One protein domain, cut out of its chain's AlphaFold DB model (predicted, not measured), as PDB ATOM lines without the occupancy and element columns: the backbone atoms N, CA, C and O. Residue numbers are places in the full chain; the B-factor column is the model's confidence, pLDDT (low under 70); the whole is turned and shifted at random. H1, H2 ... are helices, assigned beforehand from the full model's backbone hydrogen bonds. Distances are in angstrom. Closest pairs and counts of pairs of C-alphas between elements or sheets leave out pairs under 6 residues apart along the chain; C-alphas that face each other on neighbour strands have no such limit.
ATOM      1  N   VAL A 180     151.484 155.642 191.520       96.69
ATOM      2  CA  VAL A 180     150.273 156.307 192.032       96.69
ATOM      3  C   VAL A 180     149.030 155.468 191.723       96.69
ATOM      4  O   VAL A 180     148.238 155.176 192.615       96.69
ATOM      5  N   VAL A 181     148.889 155.031 190.468       95.50
ATOM      6  CA  VAL A 181     147.783 154.186 189.998       95.50
ATOM      7  C   VAL A 181     147.704 152.877 190.780       95.50
ATOM      8  O   VAL A 181     146.613 152.489 191.188       95.50
ATOM      9  N   ARG A 182     148.837 152.214 191.041       95.50
ATOM     10  CA  ARG A 182     148.879 150.984 191.842       95.50
ATOM     11  C   ARG A 182     148.348 151.197 193.260       95.50
ATOM     12  O   ARG A 182     147.499 150.429 193.699       95.50
ATOM     13  N   VAL A 183     148.802 152.243 193.954       96.38
ATOM     14  CA  VAL A 183     148.340 152.550 195.321       96.38
ATOM     15  C   VAL A 183     146.848 152.885 195.337       96.38
ATOM     16  O   VAL A 183     146.117 152.390 196.188       96.38
ATOM     17  N   ILE A 184     146.365 153.660 194.364       95.88
ATOM     18  CA  ILE A 184     144.933 153.957 194.222       95.88
ATOM     19  C   ILE A 184     144.118 152.669 194.034       95.88
ATOM     20  O   ILE A 184     143.108 152.495 194.711       95.88
ATOM     21  N   LYS A 185     144.557 151.759 193.153       94.88
ATOM     22  CA  LYS A 185     143.897 150.459 192.940       94.88
ATOM     23  C   LYS A 185     143.827 149.646 194.231       94.88
ATOM     24  O   LYS A 185     142.756 149.160 194.573       94.88
ATOM     25  N   GLN A 186     144.922 149.589 194.989       94.62
ATOM     26  CA  GLN A 186     144.948 148.921 196.288       94.62
ATOM     27  C   GLN A 186     143.949 149.542 197.282       94.62
ATOM     28  O   GLN A 186     143.200 148.823 197.938       94.62
ATOM     29  N   LEU A 187     143.876 150.874 197.365       93.94
ATOM     30  CA  LEU A 187     142.909 151.555 198.234       93.94
ATOM     31  C   LEU A 187     141.457 151.254 197.829       93.94
ATOM     32  O   LEU A 187     140.616 151.035 198.698       93.94
ATOM     33  N   ILE A 188     141.158 151.193 196.528       91.69
ATOM     34  CA  ILE A 188     139.835 150.789 196.019       91.69
ATOM     35  C   ILE A 188     139.533 149.330 196.391       91.69
ATOM     36  O   ILE A 188     138.416 149.010 196.805       91.69
ATOM     37  N   ASP A 189     140.521 148.441 196.287       92.50
ATOM     38  CA  ASP A 189     140.381 147.029 196.648       92.50
ATOM     39  C   ASP A 189     140.092 146.828 198.138       92.50
ATOM     40  O   ASP A 189     139.292 145.963 198.503       92.50
ATOM     41  N   GLU A 190     140.661 147.686 198.980       92.12
ATOM     42  CA  GLU A 190     140.430 147.747 200.425       92.12
ATOM     43  C   GLU A 190     139.189 148.580 200.809       92.12
ATOM     44  O   GLU A 190     138.909 148.759 201.991       92.12
ATOM     45  N   SER A 191     138.423 149.089 199.835       88.50
ATOM     46  CA  SER A 191     137.259 149.977 200.041       88.50
ATOM     47  C   SER A 191     137.576 151.299 200.771       88.50
ATOM     48  O   SER A 191     136.685 151.950 201.321       88.50
ATOM     49  N   LYS A 192     138.838 151.741 200.744       89.44
ATOM     50  CA  LYS A 192     139.350 153.004 201.312       89.44
ATOM     51  C   LYS A 192     139.223 154.156 200.315       89.44
ATOM     52  O   LYS A 192     140.197 154.721 199.811       89.44
ATOM     53  N   TYR A 193     137.987 154.478 199.959       85.81
ATOM     54  CA  TYR A 193     137.711 155.402 198.859       85.81
ATOM     55  C   TYR A 193     138.053 156.864 199.156       85.81
ATOM     56  O   TYR A 193     138.415 157.607 198.244       85.81
ATOM     57  N   VAL A 194     137.956 157.297 200.415       87.44
ATOM     58  CA  VAL A 194     138.317 158.669 200.805       87.44
ATOM     59  C   VAL A 194     139.815 158.893 200.597       87.44
ATOM     60  O   VAL A 194     140.225 159.926 200.069       87.44
ATOM     61  N   GLU A 195     140.636 157.916 200.970       91.38
ATOM     62  CA  GLU A 195     142.077 157.888 200.749       91.38
ATOM     63  C   GLU A 195     142.401 157.829 199.253       91.38
ATOM     64  O   GLU A 195     143.223 158.616 198.783       91.38
ATOM     65  N   ALA A 196     141.707 156.976 198.489       91.50
ATOM     66  CA  ALA A 196     141.887 156.886 197.040       91.50
ATOM     67  C   ALA A 196     141.623 158.239 196.352       91.50
ATOM     68  O   ALA A 196     142.445 158.705 195.564       91.50
ATOM     69  N   LEU A 197     140.527 158.920 196.707       88.56
ATOM     70  CA  LEU A 197     140.183 160.247 196.184       88.56
ATOM     71  C   LEU A 197     141.205 161.324 196.579       88.56
ATOM     72  O   LEU A 197     141.502 162.214 195.776       88.56
ATOM     73  N   LYS A 198     141.759 161.261 197.798       91.69
ATOM     74  CA  LYS A 198     142.835 162.167 198.233       91.69
ATOM     75  C   LYS A 198     144.081 161.989 197.368       91.69
ATOM     76  O   LYS A 198     144.612 162.991 196.885       91.69
ATOM     77  N   GLU A 199     144.506 160.752 197.120       94.31
ATOM     78  CA  GLU A 199     145.664 160.459 196.264       94.31
ATOM     79  C   GLU A 199     145.405 160.842 194.800       94.31
ATOM     80  O   GLU A 199     146.249 161.498 194.183       94.31
ATOM     81  N   MET A 200     144.212 160.551 194.264       93.81
ATOM     82  CA  MET A 200     143.804 160.991 192.924       93.81
ATOM     83  C   MET A 200     143.899 162.511 192.779       93.81
ATOM     84  O   MET A 200     144.514 163.007 191.835       93.81
ATOM     85  N   LYS A 201     143.356 163.267 193.744       92.62
ATOM     86  CA  LYS A 201     143.398 164.735 193.731       92.62
ATOM     87  C   LYS A 201     144.824 165.267 193.858       92.62
ATOM     88  O   LYS A 201     145.212 166.155 193.101       92.62
ATOM     89  N   LYS A 202     145.607 164.725 194.795       95.31
ATOM     90  CA  LYS A 202     147.005 165.112 195.043       95.31
ATOM     91  C   LYS A 202     147.875 164.929 193.798       95.31
ATOM     92  O   LYS A 202     148.672 165.806 193.478       95.31
ATOM     93  N   HIS A 203     147.684 163.827 193.077       95.50
ATOM     94  CA  HIS A 203     148.498 163.454 191.920       95.50
ATOM     95  C   HIS A 203     147.831 163.729 190.561       95.50
ATOM     96  O   HIS A 203     148.384 163.357 189.525       95.50
ATOM     97  N   ARG A 204     146.679 164.417 190.547       94.50
ATOM     98  CA  ARG A 204     145.916 164.788 189.339       94.50
ATOM     99  C   ARG A 204     145.604 163.578 188.443       94.50
ATOM    100  O   ARG A 204     145.803 163.606 187.225       94.50
ATOM    101  N   ILE A 205     145.155 162.496 189.070       94.25
ATOM    102  CA  ILE A 205     144.594 161.327 188.389       94.25
ATOM    103  C   ILE A 205     143.113 161.589 188.132       94.25
ATOM    104  O   ILE A 205     142.428 162.156 188.984       94.25
ATOM    105  N   ASP A 206     142.647 161.198 186.949       89.81
ATOM    106  CA  ASP A 206     141.235 161.301 186.599       89.81
ATOM    107  C   ASP A 206     140.405 160.403 187.526       89.81
ATOM    108  O   ASP A 206     140.735 159.232 187.728       89.81
ATOM    109  N   MET A 207     139.343 160.958 188.111       85.88
ATOM    110  CA  MET A 207     138.475 160.223 189.027       85.88
ATOM    111  C   MET A 207     137.595 159.197 188.308       85.88
ATOM    112  O   MET A 207     137.093 158.287 188.970       85.88
ATOM    113  N   ASN A 208     137.479 159.272 186.976       85.38
ATOM    114  CA  ASN A 208     136.844 158.233 186.157       85.38
ATOM    115  C   ASN A 208     137.487 156.857 186.366       85.38
ATOM    116  O   ASN A 208     136.809 155.841 186.287       85.38
ATOM    117  N   MET A 209     138.747 156.823 186.807       87.75
ATOM    118  CA  MET A 209     139.439 155.597 187.190       87.75
ATOM    119  C   MET A 209     138.687 154.756 188.242       87.75
ATOM    120  O   MET A 209     138.847 153.537 188.263       87.75
ATOM    121  N   LEU A 210     137.885 155.369 189.128       85.44
ATOM    122  CA  LEU A 210     137.047 154.615 190.074       85.44
ATOM    123  C   LEU A 210     136.020 153.743 189.346       85.44
ATOM    124  O   LEU A 210     135.775 152.609 189.758       85.44
ATOM    125  N   VAL A 211     135.441 154.293 188.278       81.94
ATOM    126  CA  VAL A 211     134.453 153.633 187.427       81.94
ATOM    127  C   VAL A 211     135.139 152.593 186.553       81.94
ATOM    128  O   VAL A 211     134.734 151.438 186.574       81.94
ATOM    129  N   ASP A 212     136.227 152.969 185.878       85.62
ATOM    130  CA  ASP A 212     136.938 152.094 184.937       85.62
ATOM    131  C   ASP A 212     137.527 150.849 185.611       85.62
ATOM    132  O   ASP A 212     137.637 149.789 184.997       85.62
ATOM    133  N   TYR A 213     137.954 150.969 186.873       89.44
ATOM    134  CA  TYR A 213     138.649 149.879 187.550       89.44
ATOM    135  C   TYR A 213     137.702 148.839 188.158       89.44
ATOM    136  O   TYR A 213     137.933 147.643 187.978       89.44
ATOM    137  N   LYS A 214     136.676 149.269 188.912       85.12
ATOM    138  CA  LYS A 214     135.710 148.378 189.590       85.12
ATOM    139  C   LYS A 214     134.324 149.038 189.711       85.12
ATOM    140  O   LYS A 214     133.941 149.431 190.822       85.12
ATOM    141  N   PRO A 215     133.549 149.110 188.613       79.19
ATOM    142  CA  PRO A 215     132.263 149.811 188.600       79.19
ATOM    143  C   PRO A 215     131.263 149.184 189.584       79.19
ATOM    144  O   PRO A 215     130.657 149.889 190.391       79.19
ATOM    145  N   ASP A 216     131.192 147.851 189.641       79.69
ATOM    146  CA  ASP A 216     130.274 147.114 190.522       79.69
ATOM    147  C   ASP A 216     130.461 147.402 192.013       79.69
ATOM    148  O   ASP A 216     129.510 147.336 192.797       79.69
ATOM    149  N   ARG A 217     131.704 147.657 192.438       76.81
ATOM    150  CA  ARG A 217     132.004 147.970 193.839       76.81
ATOM    151  C   ARG A 217     131.641 149.408 194.169       76.81
ATOM    152  O   ARG A 217     131.113 149.660 195.248       76.81
ATOM    153  N   LEU A 218     131.896 150.331 193.241       73.06
ATOM    154  CA  LEU A 218     131.512 151.729 193.398       73.06
ATOM    155  C   LEU A 218     129.990 151.866 193.537       73.06
ATOM    156  O   LEU A 218     129.524 152.541 194.451       73.06
ATOM    157  N   LEU A 219     129.228 151.170 192.689       71.94
ATOM    158  CA  LEU A 219     127.761 151.192 192.699       71.94
ATOM    159  C   LEU A 219     127.155 150.623 193.989       71.94
ATOM    160  O   LEU A 219     126.091 151.054 194.425       71.94
ATOM    161  N   ARG A 220     127.844 149.681 194.637       76.50
ATOM    162  CA  ARG A 220     127.425 149.121 195.929       76.50
ATOM    163  C   ARG A 220     127.846 149.967 197.129       76.50
ATOM    164  O   ARG A 220     127.488 149.613 198.248       76.50
ATOM    165  N   CYS A 221     128.595 151.058 196.936       68.81
ATOM    166  CA  CYS A 221     129.067 151.918 198.017       68.81
ATOM    167  C   CYS A 221     128.053 153.046 198.316       68.81
ATOM    168  O   CYS A 221     127.992 154.029 197.569       68.81
ATOM    169  N   PRO A 222     127.304 152.992 199.436       65.50
ATOM    170  CA  PRO A 222     126.245 153.968 199.720       65.50
ATOM    171  C   PRO A 222     126.783 155.377 200.018       65.50
ATOM    172  O   PRO A 222     126.080 156.368 199.848       65.50
ATOM    173  N   LEU A 223     128.040 155.475 200.471       64.06
ATOM    174  CA  LEU A 223     128.668 156.718 200.938       64.06
ATOM    175  C   LEU A 223     129.220 157.591 199.797       64.06
ATOM    176  O   LEU A 223     129.342 158.812 199.940       64.06
ATOM    177  N   LEU A 224     129.575 156.977 198.667       64.44
ATOM    178  CA  LEU A 224     130.226 157.666 197.552       64.44
ATOM    179  C   LEU A 224     129.248 158.193 196.525       64.44
ATOM    180  O   LEU A 224     129.447 159.309 196.066       64.44
ATOM    181  N   LEU A 225     128.213 157.425 196.181       64.56
ATOM    182  CA  LEU A 225     127.295 157.773 195.096       64.56
ATOM    183  C   LEU A 225     126.740 159.203 195.242       64.56
ATOM    184  O   LEU A 225     127.021 160.018 194.366       64.56
ATOM    185  N   PRO A 226     126.088 159.599 196.353       57.72
ATOM    186  CA  PRO A 226     125.513 160.945 196.462       57.72
ATOM    187  C   PRO A 226     126.574 162.060 196.429       57.72
ATOM    188  O   PRO A 226     126.413 163.081 195.761       57.72
ATOM    189  N   SER A 227     127.694 161.840 197.122       55.09
ATOM    190  CA  SER A 227     128.787 162.804 197.307       55.09
ATOM    191  C   SER A 227     129.627 163.017 196.040       55.09
ATOM    192  O   SER A 227     130.113 164.120 195.777       55.09
ATOM    193  N   PHE A 228     129.827 161.949 195.266       59.59
ATOM    194  CA  PHE A 228     130.613 161.923 194.035       59.59
ATOM    195  C   PHE A 228     129.827 162.561 192.885       59.59
ATOM    196  O   PHE A 228     130.337 163.476 192.232       59.59
ATOM    197  N   ILE A 229     128.550 162.183 192.739       55.97
ATOM    198  CA  ILE A 229     127.597 162.758 191.775       55.97
ATOM    199  C   ILE A 229     127.464 164.272 191.962       55.97
ATOM    200  O   ILE A 229     127.569 165.031 190.999       55.97
ATOM    201  N   ALA A 230     127.269 164.724 193.205       53.94
ATOM    202  CA  ALA A 230     127.036 166.136 193.502       53.94
ATOM    203  C   ALA A 230     128.244 167.036 193.185       53.94
ATOM    204  O   ALA A 230     128.083 168.241 193.006       53.94
ATOM    205  N   ARG A 231     129.461 166.474 193.123       54.38
ATOM    206  CA  ARG A 231     130.709 167.252 193.059       54.38
ATOM    207  C   ARG A 231     131.468 167.126 191.734       54.38
ATOM    208  O   ARG A 231     132.222 168.042 191.419       54.38
ATOM    209  N   HIS A 232     131.285 166.044 190.967       55.34
ATOM    210  CA  HIS A 232     132.117 165.726 189.785       55.34
ATOM    211  C   HIS A 232     131.362 165.622 188.451       55.34
ATOM    212  O   HIS A 232     131.870 165.068 187.486       55.34
ATOM    213  N   ARG A 233     130.243 166.345 188.356       51.69
ATOM    214  CA  ARG A 233     129.404 166.566 187.166       51.69
ATOM    215  C   ARG A 233     128.391 165.427 186.890       51.69
ATOM    216  O   ARG A 233     128.771 164.260 186.857       51.69
ATOM    217  N   PRO A 234     127.107 165.752 186.633       50.88
ATOM    218  CA  PRO A 234     126.021 164.766 186.527       50.88
ATOM    219  C   PRO A 234     126.125 163.760 185.376       50.88
ATOM    220  O   PRO A 234     125.529 162.700 185.456       50.88
ATOM    221  N   TYR A 235     126.847 164.055 184.295       51.38
ATOM    222  CA  TYR A 235     126.848 163.214 183.087       51.38
ATOM    223  C   TYR A 235     127.596 161.879 183.243       51.38
ATOM    224  O   TYR A 235     127.304 160.948 182.501       51.38
ATOM    225  N   LEU A 236     128.462 161.741 184.256       48.44
ATOM    226  CA  LEU A 236     129.052 160.445 184.625       48.44
ATOM    227  C   LEU A 236     127.997 159.448 185.132       48.44
ATOM    228  O   LEU A 236     128.227 158.245 185.085       48.44
ATOM    229  N   LEU A 237     126.818 159.922 185.565       51.72
ATOM    230  CA  LEU A 237     125.682 159.048 185.873       51.72
ATOM    231  C   LEU A 237     125.157 158.330 184.636       51.72
ATOM    232  O   LEU A 237     124.833 157.155 184.735       51.72
ATOM    233  N   CYS A 238     125.061 159.009 183.490       45.84
ATOM    234  CA  CYS A 238     124.524 158.388 182.279       45.84
ATOM    235  C   CYS A 238     125.415 157.238 181.804       45.84
ATOM    236  O   CYS A 238     124.892 156.192 181.445       45.84
ATOM    237  N   GLU A 239     126.739 157.393 181.877       47.44
ATOM    238  CA  GLU A 239     127.686 156.323 181.537       47.44
ATOM    239  C   GLU A 239     127.673 155.195 182.584       47.44
ATOM    240  O   GLU A 239     127.658 154.021 182.220       47.44
ATOM    241  N   LEU A 240     127.576 155.525 183.880       46.91
ATOM    242  CA  LEU A 240     127.450 154.539 184.964       46.91
ATOM    243  C   LEU A 240     126.156 153.712 184.889       46.91
ATOM    244  O   LEU A 240     126.186 152.526 185.198       46.91
ATOM    245  N   PHE A 241     125.034 154.313 184.484       48.34
ATOM    246  CA  PHE A 241     123.759 153.611 184.300       48.34
ATOM    247  C   PHE A 241     123.664 152.866 182.961       48.34
ATOM    248  O   PHE A 241     122.877 151.934 182.858       48.34
ATOM    249  N   GLN A 242     124.455 153.241 181.950       44.44
ATOM    250  CA  GLN A 242     124.538 152.521 180.671       44.44
ATOM    251  C   GLN A 242     125.521 151.338 180.701       44.44
ATOM    252  O   GLN A 242     125.432 150.459 179.848       44.44
ATOM    253  N   ALA A 243     126.443 151.299 181.667       40.97
ATOM    254  CA  ALA A 243     127.439 150.235 181.822       40.97
ATOM    255  C   ALA A 243     126.954 149.018 182.640       40.97
ATOM    256  O   ALA A 243     127.726 148.082 182.851       40.97
ATOM    257  N   VAL A 244     125.700 149.015 183.103       34.66
ATOM    258  CA  VAL A 244     125.083 147.898 183.833       34.66
ATOM    259  C   VAL A 244     124.018 147.260 182.929       34.66
ATOM    260  O   VAL A 244     123.119 147.988 182.504       34.66
TER     261      VAL A 244
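Overview. This is residues 180 to 244 of the 245 residues of an uncharacterized protein of Ancylostoma caninum (UniProt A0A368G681). A tightly paired helical hairpin, H1 and H2, forms one end of a small helical body, and four shorter helices wind on from it: H3 and H4 through the middle part, then H5 and H6 toward the other end. The contacts among these four are few. The printed part has 65 residues, with six named helices in the order H1 to H6 and no named strand; the class is all helix. It is compact, with a radius of gyration of the C-alphas of 11.1 A, and spans 28 by 19 by 19 A.

Along the chain. H1, residues 180 to 189, begins at C-alpha 180 at (150.273, 156.307, 192.032) and is 14.3 A long. H2, residues 193 to 203, is 15.1 A long. H3 holds residues 209 to 213 and H4 residues 215 to 219. H5 is residues 225 to 231, 10.3 A long. H6, residues 236 to 242, is 9.9 A long and ends at C-alpha 242 at (124.538, 152.521, 180.671).

Arrangement. H1 and H2 touch as a helical hairpin at a shallow tilt of 9 degrees, opposite ways; their closest C-alphas, those of Ile 184 and Ala 196, are 5.1 A apart. H3 is close to H1 but not clearly touching, with the C-alphas of Lys 185 and Tyr 213 closest at 7.5 A. H5 and H6 are close but not clearly touching, closest at the C-alphas of Ile 229 and Leu 237, 7.2 A; they run opposite ways at a steep tilt of 39 degrees. H2 and H5 are apart. Every O i to N i+4 pair is within hydrogen-bond range in H1, H2, H3, H4 and H6, and 2 of 3 are in H5.

Size, cuts and confidence. The farthest C-alphas, those of Lys 202 and Val 244, are 30.0 A apart. The printed part has no cut, and the five links between helices are tight. Residues 221 to 244 have pLDDT under 70.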